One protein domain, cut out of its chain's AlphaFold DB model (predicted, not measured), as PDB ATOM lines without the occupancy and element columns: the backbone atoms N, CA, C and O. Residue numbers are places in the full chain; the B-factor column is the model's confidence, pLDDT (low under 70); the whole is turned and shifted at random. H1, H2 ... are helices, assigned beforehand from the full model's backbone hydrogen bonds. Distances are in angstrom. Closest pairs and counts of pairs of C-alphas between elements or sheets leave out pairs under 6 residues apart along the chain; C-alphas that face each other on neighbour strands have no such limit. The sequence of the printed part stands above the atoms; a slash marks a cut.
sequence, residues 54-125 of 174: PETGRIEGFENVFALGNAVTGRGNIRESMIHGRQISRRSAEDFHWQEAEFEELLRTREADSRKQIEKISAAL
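AT A GLANCE: This is residues 54 to 125 of the 174 residues of an uncharacterized protein of candidate division KSB1 bacterium 4484_188 (UniProt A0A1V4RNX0). Two long helices, H3 and H2, make an open V, a helical hairpin joined near the turn at residues 96 to 99, and residues 108 to 125 of H3 stick out as a free arm. On the side of H2 away from H3 lie the little helix H1 and the looping stretch of residues 54 to 69, which has no named element. The printed part has 72 residues with three named helices, in the order H1, H2, H3, and no named strand; its class is all helix. It is loose, with a radius of gyration of the C-alphas of 14.4 A and spans of 43 by 31 by 18 A.

HOW THE PARTS SIT: H3, residues 100 to 125, touches H2, residues 78 to 95, with its residues 100 to 103 alone, and H2 touches H3 with its residues 90 to 94 alone. Their closest C-alphas, those of Phe 103 and Ala 93, are 7.1 A apart. This hairpin runs opposite ways at a shallow tilt of 33 degrees, only just short of steep. H1, residues 70 to 73, is close to but not clearly touching H2; the closest C-alphas, those of Asn 70 and Ser 81, are 5.9 A apart. H1 and H3 are apart. In H2 and H3 every O i to N i+4 pair is within hydrogen-bond range; H1 is too short for such a pair, and its one O i to N i+3 pair is not within range.

IN THESE COORDINATES: H3 measures 37.4 A from C-alpha 100 at (51.177, -16.238, -11.678) to C-alpha 125 at (19.693, -0.016, -23.652). H2 measures 25.6 A, and its C-alpha 78 is at (26.882, -16.759, -10.051). H1 has four residues, Asn 70 to Thr 73.

THE WHOLE: The two C-alphas farthest apart, those of Gly 61 and Ala 123, are 43.6 A apart. Without residues 108 to 125, the body spans 31 by 28 by 13 A. The printed part has no cut, and the links H1 to H2 and H2 to H3 are both tight. The mean pLDDT of the printed part is 77.6; residues 97 to 104, 112, 114 to 118 and 120 to 125 are under 70.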
ATOM      1  N   PRO A  54      36.836 -32.652  -8.995       76.62
ATOM      2  CA  PRO A  54      36.089 -31.402  -8.875       76.62
ATOM      3  C   PRO A  54      36.941 -30.175  -8.544       76.62
ATOM      4  O   PRO A  54      36.541 -29.066  -8.884       76.62
ATOM      5  N   GLU A  55      38.092 -30.336  -7.886       77.69
ATOM      6  CA  GLU A  55      38.948 -29.200  -7.556       77.69
ATOM      7  C   GLU A  55      39.848 -28.754  -8.718       77.69
ATOM      8  O   GLU A  55      40.202 -27.576  -8.796       77.69
ATOM      9  N   THR A  56      40.220 -29.668  -9.622       80.00
ATOM     10  CA  THR A  56      40.985 -29.335 -10.840       80.00
ATOM     11  C   THR A  56      40.072 -28.984 -12.007       80.00
ATOM     12  O   THR A  56      40.475 -28.256 -12.908       80.00
ATOM     13  N   GLY A  57      38.841 -29.504 -12.015       86.31
ATOM     14  CA  GLY A  57      37.882 -29.322 -13.099       86.31
ATOM     15  C   GLY A  57      38.292 -29.994 -14.411       86.31
ATOM     16  O   GLY A  57      37.671 -29.720 -15.437       86.31
ATOM     17  N   ARG A  58      39.326 -30.847 -14.421       90.56
ATOM     18  CA  ARG A  58      39.803 -31.519 -15.636       90.56
ATOM     19  C   ARG A  58      38.790 -32.564 -16.097       90.56
ATOM     20  O   ARG A  58      38.409 -33.432 -15.317       90.56
ATOM     21  N   ILE A  59      38.347 -32.467 -17.349       92.38
ATOM     22  CA  ILE A  59      37.337 -33.366 -17.920       92.38
ATOM     23  C   ILE A  59      37.920 -34.780 -18.043       92.38
ATOM     24  O   ILE A  59      39.045 -34.941 -18.517       92.38
ATOM     25  N   GLU A  60      37.145 -35.794 -17.639       92.62
ATOM     26  CA  GLU A  60      37.570 -37.200 -17.721       92.62
ATOM     27  C   GLU A  60      38.006 -37.551 -19.160       92.62
ATOM     28  O   GLU A  60      37.330 -37.222 -20.137       92.62
ATOM     29  N   GLY A  61      39.158 -38.206 -19.315       87.81
ATOM     30  CA  GLY A  61      39.686 -38.597 -20.631       87.81
ATOM     31  C   GLY A  61      40.351 -37.478 -21.445       87.81
ATOM     32  O   GLY A  61      40.779 -37.735 -22.570       87.81
ATOM     33  N   PHE A  62      40.486 -36.268 -20.891       84.94
ATOM     34  CA  PHE A  62      41.235 -35.169 -21.504       84.94
ATOM     35  C   PHE A  62      42.388 -34.705 -20.603       84.94
ATOM     36  O   PHE A  62      42.259 -34.598 -19.383       84.94
ATOM     37  N   GLU A  63      43.527 -34.381 -21.216       81.12
ATOM     38  CA  GLU A  63      44.706 -33.882 -20.490       81.12
ATOM     39  C   GLU A  63      44.649 -32.368 -20.254       81.12
ATOM     40  O   GLU A  63      45.102 -31.874 -19.228       81.12
ATOM     41  N   ASN A  64      44.064 -31.619 -21.191       81.81
ATOM     42  CA  ASN A  64      44.139 -30.158 -21.243       81.81
ATOM     43  C   ASN A  64      42.774 -29.475 -21.430       81.81
ATOM     44  O   ASN A  64      42.707 -28.330 -21.880       81.81
ATOM     45  N   VAL A  65      41.682 -30.169 -21.101       88.12
ATOM     46  CA  VAL A  65      40.322 -29.623 -21.184       88.12
ATOM     47  C   VAL A  65      39.720 -29.548 -19.788       88.12
ATOM     48  O   VAL A  65      39.693 -30.536 -19.057       88.12
ATOM     49  N   PHE A  66      39.214 -28.368 -19.436       90.06
ATOM     50  CA  PHE A  66      38.705 -28.060 -18.103       90.06
ATOM     51  C   PHE A  66      37.270 -27.545 -18.182       90.06
ATOM     52  O   PHE A  66      36.922 -26.749 -19.058       90.06
ATOM     53  N   ALA A  67      36.440 -27.984 -17.246       91.25
ATOM     54  CA  ALA A  67      35.068 -27.543 -17.072       91.25
ATOM     55  C   ALA A  67      34.940 -26.760 -15.766       91.25
ATOM     56  O   ALA A  67      35.534 -27.110 -14.754       91.25
ATOM     57  N   LEU A  68      34.135 -25.698 -15.776       92.44
ATOM     58  CA  LEU A  68      34.011 -24.775 -14.650       92.44
ATOM     59  C   LEU A  68      32.568 -24.323 -14.422       92.44
ATOM     60  O   LEU A  68      31.660 -24.556 -15.221       92.44
ATOM     61  N   GLY A  69      32.355 -23.652 -13.291       90.19
ATOM     62  CA  GLY A  69      31.058 -23.097 -12.911       90.19
ATOM     63  C   GLY A  69      29.939 -24.134 -12.752       90.19
ATOM     64  O   GLY A  69      30.138 -25.222 -12.206       90.19
ATOM     65  N   ASN A  70      28.727 -23.773 -13.185       89.94
ATOM     66  CA  ASN A  70      27.524 -24.588 -12.988       89.94
ATOM     67  C   ASN A  70      27.547 -25.927 -13.738       89.94
ATOM     68  O   ASN A  70      26.889 -26.865 -13.303       89.94
ATOM     69  N   ALA A  71      28.314 -26.028 -14.828       89.56
ATOM     70  CA  ALA A  71      28.426 -27.260 -15.606       89.56
ATOM     71  C   ALA A  71      29.053 -28.418 -14.813       89.56
ATOM     72  O   ALA A  71      28.803 -29.576 -15.128       89.56
ATOM     73  N   VAL A  72      29.827 -28.091 -13.773       90.62
ATOM     74  CA  VAL A  72      30.454 -29.051 -12.854       90.62
ATOM     75  C   VAL A  72      29.790 -29.018 -11.479       90.62
ATOM     76  O   VAL A  72      29.602 -30.050 -10.853       90.62
ATOM     77  N   THR A  73      29.411 -27.832 -10.990       88.06
ATOM     78  CA  THR A  73      28.919 -27.686  -9.608       88.06
ATOM     79  C   THR A  73      27.424 -27.943  -9.440       88.06
ATOM     80  O   THR A  73      27.000 -28.259  -8.334       88.06
ATOM     81  N   GLY A  74      26.601 -27.726 -10.474       86.12
ATOM     82  CA  GLY A  74      25.139 -27.846 -10.398       86.12
ATOM     83  C   GLY A  74      24.430 -26.865  -9.446       86.12
ATOM     84  O   GLY A  74      23.231 -26.996  -9.217       86.12
ATOM     85  N   ARG A  75      25.139 -25.884  -8.865       83.94
ATOM     86  CA  ARG A  75      24.608 -25.009  -7.797       83.94
ATOM     87  C   ARG A  75      23.808 -23.798  -8.288       83.94
ATOM     88  O   ARG A  75      23.107 -23.174  -7.499       83.94
ATOM     89  N   GLY A  76      23.941 -23.411  -9.553       77.12
ATOM     90  CA  GLY A  76      23.159 -22.343 -10.188       77.12
ATOM     91  C   GLY A  76      23.416 -20.915  -9.681       77.12
ATOM     92  O   GLY A  76      22.749 -19.985 -10.127       77.12
ATOM     93  N   ASN A  77      24.375 -20.703  -8.770       83.81
ATOM     94  CA  ASN A  77      24.719 -19.384  -8.232       83.81
ATOM     95  C   ASN A  77      25.935 -18.788  -8.963       83.81
ATOM     96  O   ASN A  77      26.983 -19.429  -9.079       83.81
ATOM     97  N   ILE A  78      25.808 -17.531  -9.406       83.19
ATOM     98  CA  ILE A  78      26.882 -16.759 -10.051       83.19
ATOM     99  C   ILE A  78      28.114 -16.679  -9.149       83.19
ATOM    100  O   ILE A  78      29.223 -16.920  -9.614       83.19
ATOM    101  N   ARG A  79      27.939 -16.379  -7.857       84.31
ATOM    102  CA  ARG A  79      29.060 -16.248  -6.918       84.31
ATOM    103  C   ARG A  79      29.833 -17.560  -6.789       84.31
ATOM    104  O   ARG A  79      31.054 -17.544  -6.874       84.31
ATOM    105  N   GLU A  80      29.126 -18.678  -6.640       85.00
ATOM    106  CA  GLU A  80      29.751 -20.006  -6.565       85.00
ATOM    107  C   GLU A  80      30.453 -20.367  -7.874       85.00
ATOM    108  O   GLU A  80      31.565 -20.885  -7.856       85.00
ATOM    109  N   SER A  81      29.845 -20.025  -9.013       87.00
ATOM    110  CA  SER A  81      30.455 -20.259 -10.323       87.00
ATOM    111  C   SER A  81      31.734 -19.440 -10.516       87.00
ATOM    112  O   SER A  81      32.701 -19.953 -11.070       87.00
ATOM    113  N   MET A  82      31.761 -18.196 -10.026       86.25
ATOM    114  CA  MET A  82      32.936 -17.319 -10.066       86.25
ATOM    115  C   MET A  82      34.068 -17.828  -9.173       86.25
ATOM    116  O   MET A  82      35.220 -17.837  -9.597       86.25
ATOM    117  N   ILE A  83      33.749 -18.260  -7.949       86.44
ATOM    118  CA  ILE A  83      34.736 -18.842  -7.028       86.44
ATOM    119  C   ILE A  83      35.340 -20.102  -7.652       86.44
ATOM    120  O   ILE A  83      36.559 -20.196  -7.767       86.44
ATOM    121  N   HIS A  84      34.488 -21.007  -8.136       88.56
ATOM    122  CA  HIS A  84      34.916 -22.247  -8.775       88.56
ATOM    123  C   HIS A  84      35.773 -21.992 -10.024       88.56
ATOM    124  O   HIS A  84      36.835 -22.583 -10.189       88.56
ATOM    125  N   GLY A  85      35.359 -21.052 -10.882       87.81
ATOM    126  CA  GLY A  85      36.120 -20.676 -12.072       87.81
ATOM    127  C   GLY A  85      37.510 -20.128 -11.745       87.81
ATOM    128  O   GLY A  85      38.480 -20.513 -12.392       87.81
ATOM    129  N   ARG A  86      37.632 -19.279 -10.716       86.81
ATOM    130  CA  ARG A  86      38.936 -18.761 -10.265       86.81
ATOM    131  C   ARG A  86      39.832 -19.867  -9.718       86.81
ATOM    132  O   ARG A  86      41.011 -19.892 -10.051       86.81
ATOM    133  N   GLN A  87      39.276 -20.778  -8.919       87.50
ATOM    134  CA  GLN A  87      40.021 -21.903  -8.350       87.50
ATOM    135  C   GLN A  87      40.621 -22.794  -9.439       87.50
ATOM    136  O   GLN A  87      41.829 -23.017  -9.431       87.50
ATOM    137  N   ILE A  88      39.801 -23.230 -10.400       86.88
ATOM    138  CA  ILE A  88      40.267 -24.073 -11.506       86.88
ATOM    139  C   ILE A  88      41.307 -23.337 -12.336       86.88
ATOM    140  O   ILE A  88      42.375 -23.874 -12.587       86.88
ATOM    141  N   SER A  89      41.027 -22.092 -12.727       84.56
ATOM    142  CA  SER A  89      41.923 -21.386 -13.643       84.56
ATOM    143  C   SER A  89      43.300 -21.135 -13.022       84.56
ATOM    144  O   SER A  89      44.300 -21.231 -13.726       84.56
ATOM    145  N   ARG A  90      43.365 -20.872 -11.706       81.69
ATOM    146  CA  ARG A  90      44.641 -20.759 -10.990       81.69
ATOM    147  C   ARG A  90      45.397 -22.089 -10.982       81.69
ATOM    148  O   ARG A  90      46.564 -22.110 -11.341       81.69
ATOM    149  N   ARG A  91      44.724 -23.198 -10.654       79.69
ATOM    150  CA  ARG A  91      45.352 -24.531 -10.663       79.69
ATOM    151  C   ARG A  91      45.833 -24.939 -12.049       79.69
ATOM    152  O   ARG A  91      46.956 -25.396 -12.185       79.69
ATOM    153  N   SER A  92      45.036 -24.698 -13.089       77.81
ATOM    154  CA  SER A  92      45.472 -24.937 -14.465       77.81
ATOM    155  C   SER A  92      46.711 -24.103 -14.806       77.81
ATOM    156  O   SER A  92      47.636 -24.615 -15.423       77.81
ATOM    157  N   ALA A  93      46.774 -22.833 -14.392       75.75
ATOM    158  CA  ALA A  93      47.958 -22.001 -14.610       75.75
ATOM    159  C   ALA A  93      49.204 -22.549 -13.882       75.75
ATOM    160  O   ALA A  93      50.282 -22.573 -14.474       75.75
ATOM    161  N   GLU A  94      49.046 -23.023 -12.640       71.38
ATOM    162  CA  GLU A  94      50.100 -23.685 -11.858       71.38
ATOM    163  C   GLU A  94      50.599 -24.966 -12.565       71.38
ATOM    164  O   GLU A  94      51.806 -25.126 -12.765       71.38
ATOM    165  N   ASP A  95      49.679 -25.826 -13.023       71.69
ATOM    166  CA  ASP A  95      49.974 -27.098 -13.701       71.69
ATOM    167  C   ASP A  95      50.672 -26.905 -15.062       71.69
ATOM    168  O   ASP A  95      51.529 -27.702 -15.444       71.69
ATOM    169  N   PHE A  96      50.342 -25.835 -15.796       70.44
ATOM    170  CA  PHE A  96      50.970 -25.490 -17.082       70.44
ATOM    171  C   PHE A  96      52.151 -24.511 -16.958       70.44
ATOM    172  O   PHE A  96      52.644 -24.018 -17.975       70.44
ATOM    173  N   HIS A  97      52.635 -24.247 -15.737       64.25
ATOM    174  CA  HIS A  97      53.772 -23.363 -15.452       64.25
ATOM    175  C   HIS A  97      53.639 -21.930 -15.999       64.25
ATOM    176  O   HIS A  97      54.631 -21.307 -16.388       64.25
ATOM    177  N   TRP A  98      52.432 -21.367 -16.020       61.00
ATOM    178  CA  TRP A  98      52.278 -19.934 -16.266       61.00
ATOM    179  C   TRP A  98      52.775 -19.138 -15.061       61.00
ATOM    180  O   TRP A  98      52.500 -19.488 -13.913       61.00
ATOM    181  N   GLN A  99      53.512 -18.050 -15.306       64.44
ATOM    182  CA  GLN A  99      53.903 -17.159 -14.218       64.44
ATOM    183  C   GLN A  99      52.636 -16.519 -13.641       64.44
ATOM    184  O   GLN A  99      51.856 -15.902 -14.364       64.44
ATOM    185  N   GLU A 100      52.427 -16.651 -12.331       60.25
ATOM    186  CA  GLU A 100      51.177 -16.238 -11.678       60.25
ATOM    187  C   GLU A 100      50.853 -14.746 -11.887       60.25
ATOM    188  O   GLU A 100      49.688 -14.365 -12.002       60.25
ATOM    189  N   ALA A 101      51.884 -13.910 -12.054       65.06
ATOM    190  CA  ALA A 101      51.741 -12.500 -12.412       65.06
ATOM    191  C   ALA A 101      51.131 -12.282 -13.812       65.06
ATOM    192  O   ALA A 101      50.247 -11.439 -13.965       65.06
ATOM    193  N   GLU A 102      51.557 -13.056 -14.815       66.25
ATOM    194  CA  GLU A 102      51.040 -12.972 -16.189       66.25
ATOM    195  C   GLU A 102      49.578 -13.439 -16.254       66.25
ATOM    196  O   GLU A 102      48.749 -12.868 -16.967       66.25
ATOM    197  N   PHE A 103      49.237 -14.453 -15.454       65.81
ATOM    198  CA  PHE A 103      47.883 -14.987 -15.372       65.81
ATOM    199  C   PHE A 103      46.900 -14.018 -14.684       65.81
ATOM    200  O   PHE A 103      45.809 -13.762 -15.202       65.81
ATOM    201  N   GLU A 104      47.290 -13.418 -13.556       68.62
ATOM    202  CA  GLU A 104      46.499 -12.387 -12.866       68.62
ATOM    203  C   GLU A 104      46.272 -11.144 -13.742       68.62
ATOM    204  O   GLU A 104      45.174 -10.577 -13.769       68.62
ATOM    205  N   GLU A 105      47.277 -10.727 -14.515       73.56
ATOM    206  CA  GLU A 105      47.147  -9.608 -15.453       73.56
ATOM    207  C   GLU A 105      46.172  -9.925 -16.603       73.56
ATOM    208  O   GLU A 105      45.315  -9.098 -16.951       73.56
ATOM    209  N   LEU A 106      46.219 -11.149 -17.139       72.31
ATOM    210  CA  LEU A 106      45.272 -11.634 -18.144       72.31
ATOM    211  C   LEU A 106      43.830 -11.646 -17.605       72.31
ATOM    212  O   LEU A 106      42.906 -11.190 -18.291       72.31
ATOM    213  N   LEU A 107      43.628 -12.126 -16.372       71.06
ATOM    214  CA  LEU A 107      42.320 -12.133 -15.713       71.06
ATOM    215  C   LEU A 107      41.779 -10.715 -15.516       71.06
ATOM    216  O   LEU A 107      40.635 -10.444 -15.885       71.06
ATOM    217  N   ARG A 108      42.599  -9.788 -15.011       74.88
ATOM    218  CA  ARG A 108      42.206  -8.377 -14.840       74.88
ATOM    219  C   ARG A 108      41.820  -7.725 -16.161       74.88
ATOM    220  O   ARG A 108      40.830  -6.995 -16.223       74.88
ATOM    221  N   THR A 109      42.558  -8.020 -17.228       72.88
ATOM    222  CA  THR A 109      42.258  -7.513 -18.573       72.88
ATOM    223  C   THR A 109      40.904  -8.031 -19.069       72.88
ATOM    224  O   THR A 109      40.064  -7.252 -19.524       72.88
ATOM    225  N   ARG A 110      40.628  -9.331 -18.893       70.62
ATOM    226  CA  ARG A 110      39.343  -9.965 -19.250       70.62
ATOM    227  C   ARG A 110      38.166  -9.451 -18.411       70.62
ATOM    228  O   ARG A 110      37.065  -9.270 -18.941       70.62
ATOM    229  N   GLU A 111      38.373  -9.188 -17.120       71.38
ATOM    230  CA  GLU A 111      37.367  -8.561 -16.251       71.38
ATOM    231  C   GLU A 111      37.052  -7.127 -16.712       71.38
ATOM    232  O   GLU A 111      35.880  -6.739 -16.786       71.38
ATOM    233  N   ALA A 112      38.071  -6.353 -17.096       69.69
ATOM    234  CA  ALA A 112      37.891  -5.018 -17.658       69.69
ATOM    235  C   ALA A 112      37.129  -5.054 -18.994       69.69
ATOM    236  O   ALA A 112      36.243  -4.229 -19.220       69.69
ATOM    237  N   ASP A 113      37.398  -6.033 -19.856       70.50
ATOM    238  CA  ASP A 113      36.673  -6.203 -21.120       70.50
ATOM    239  C   ASP A 113      35.216  -6.638 -20.919       70.50
ATOM    240  O   ASP A 113      34.318  -6.152 -21.612       70.50
ATOM    241  N   SER A 114      34.949  -7.467 -19.908       64.19
ATOM    242  CA  SER A 114      33.582  -7.815 -19.499       64.19
ATOM    243  C   SER A 114      32.824  -6.581 -19.001       64.19
ATOM    244  O   SER A 114      31.660  -6.370 -19.352       64.19
ATOM    245  N   ARG A 115      33.496  -5.700 -18.246       65.75
ATOM    246  CA  ARG A 115      32.932  -4.411 -17.824       65.75
ATOM    247  C   ARG A 115      32.626  -3.508 -19.024       65.75
ATOM    248  O   ARG A 115      31.523  -2.973 -19.095       65.75
ATOM    249  N   LYS A 116      33.520  -3.428 -20.017       69.75
ATOM    250  CA  LYS A 116      33.261  -2.707 -21.280       69.75
ATOM    251  C   LYS A 116      32.068  -3.287 -22.048       69.75
ATOM    252  O   LYS A 116      31.315  -2.545 -22.677       69.75
ATOM    253  N   GLN A 117      31.861  -4.606 -22.010       62.97
ATOM    254  CA  GLN A 117      30.675  -5.247 -22.588       62.97
ATOM    255  C   GLN A 117      29.388  -4.867 -21.843       62.97
ATOM    256  O   GLN A 117      28.389  -4.556 -22.491       62.97
ATOM    257  N   ILE A 118      29.409  -4.827 -20.509       65.12
ATOM    258  CA  ILE A 118      28.276  -4.363 -19.688       65.12
ATOM    259  C   ILE A 118      27.964  -2.887 -19.971       65.12
ATOM    260  O   ILE A 118      26.796  -2.511 -20.097       65.12
ATOM    261  N   GLU A 119      28.988  -2.052 -20.133       71.06
ATOM    262  CA  GLU A 119      28.835  -0.648 -20.525       71.06
ATOM    263  C   GLU A 119      28.250  -0.514 -21.935       71.06
ATOM    264  O   GLU A 119      27.324   0.270 -22.135       71.06
ATOM    265  N   LYS A 120      28.690  -1.337 -22.896       68.44
ATOM    266  CA  LYS A 120      28.080  -1.413 -24.235       68.44
ATOM    267  C   LYS A 120      26.615  -1.840 -24.187       68.44
ATOM    268  O   LYS A 120      25.802  -1.256 -24.895       68.44
ATOM    269  N   ILE A 121      26.262  -2.830 -23.366       65.31
ATOM    270  CA  ILE A 121      24.868  -3.260 -23.181       65.31
ATOM    271  C   ILE A 121      24.044  -2.122 -22.568       65.31
ATOM    272  O   ILE A 121      22.951  -1.835 -23.049       65.31
ATOM    273  N   SER A 122      24.580  -1.428 -21.564       62.50
ATOM    274  CA  SER A 122      23.928  -0.278 -20.924       62.50
ATOM    275  C   SER A 122      23.732   0.888 -21.902       62.50
ATOM    276  O   SER A 122      22.652   1.472 -21.967       62.50
ATOM    277  N   ALA A 123      24.731   1.179 -22.737       68.44
ATOM    278  CA  ALA A 123      24.630   2.167 -23.807       68.44
ATOM    279  C   ALA A 123      23.602   1.750 -24.874       68.44
ATOM    280  O   ALA A 123      22.781   2.563 -25.295       68.44
ATOM    281  N   ALA A 124      23.577   0.470 -25.257       61.94
ATOM    282  CA  ALA A 124      22.596  -0.067 -26.196       61.94
ATOM    283  C   ALA A 124      21.160   0.001 -25.641       61.94
ATOM    284  O   ALA A 124      20.223   0.290 -26.387       61.94
ATOM    285  N   LEU A 125      20.977  -0.206 -24.332       60.03
ATOM    286  CA  LEU A 125      19.693  -0.016 -23.652       60.03
ATOM    287  C   LEU A 125      19.240   1.451 -23.687       60.03
ATOM    288  O   LEU A 125      18.061   1.695 -23.925       60.03
TER     289      LEU A 125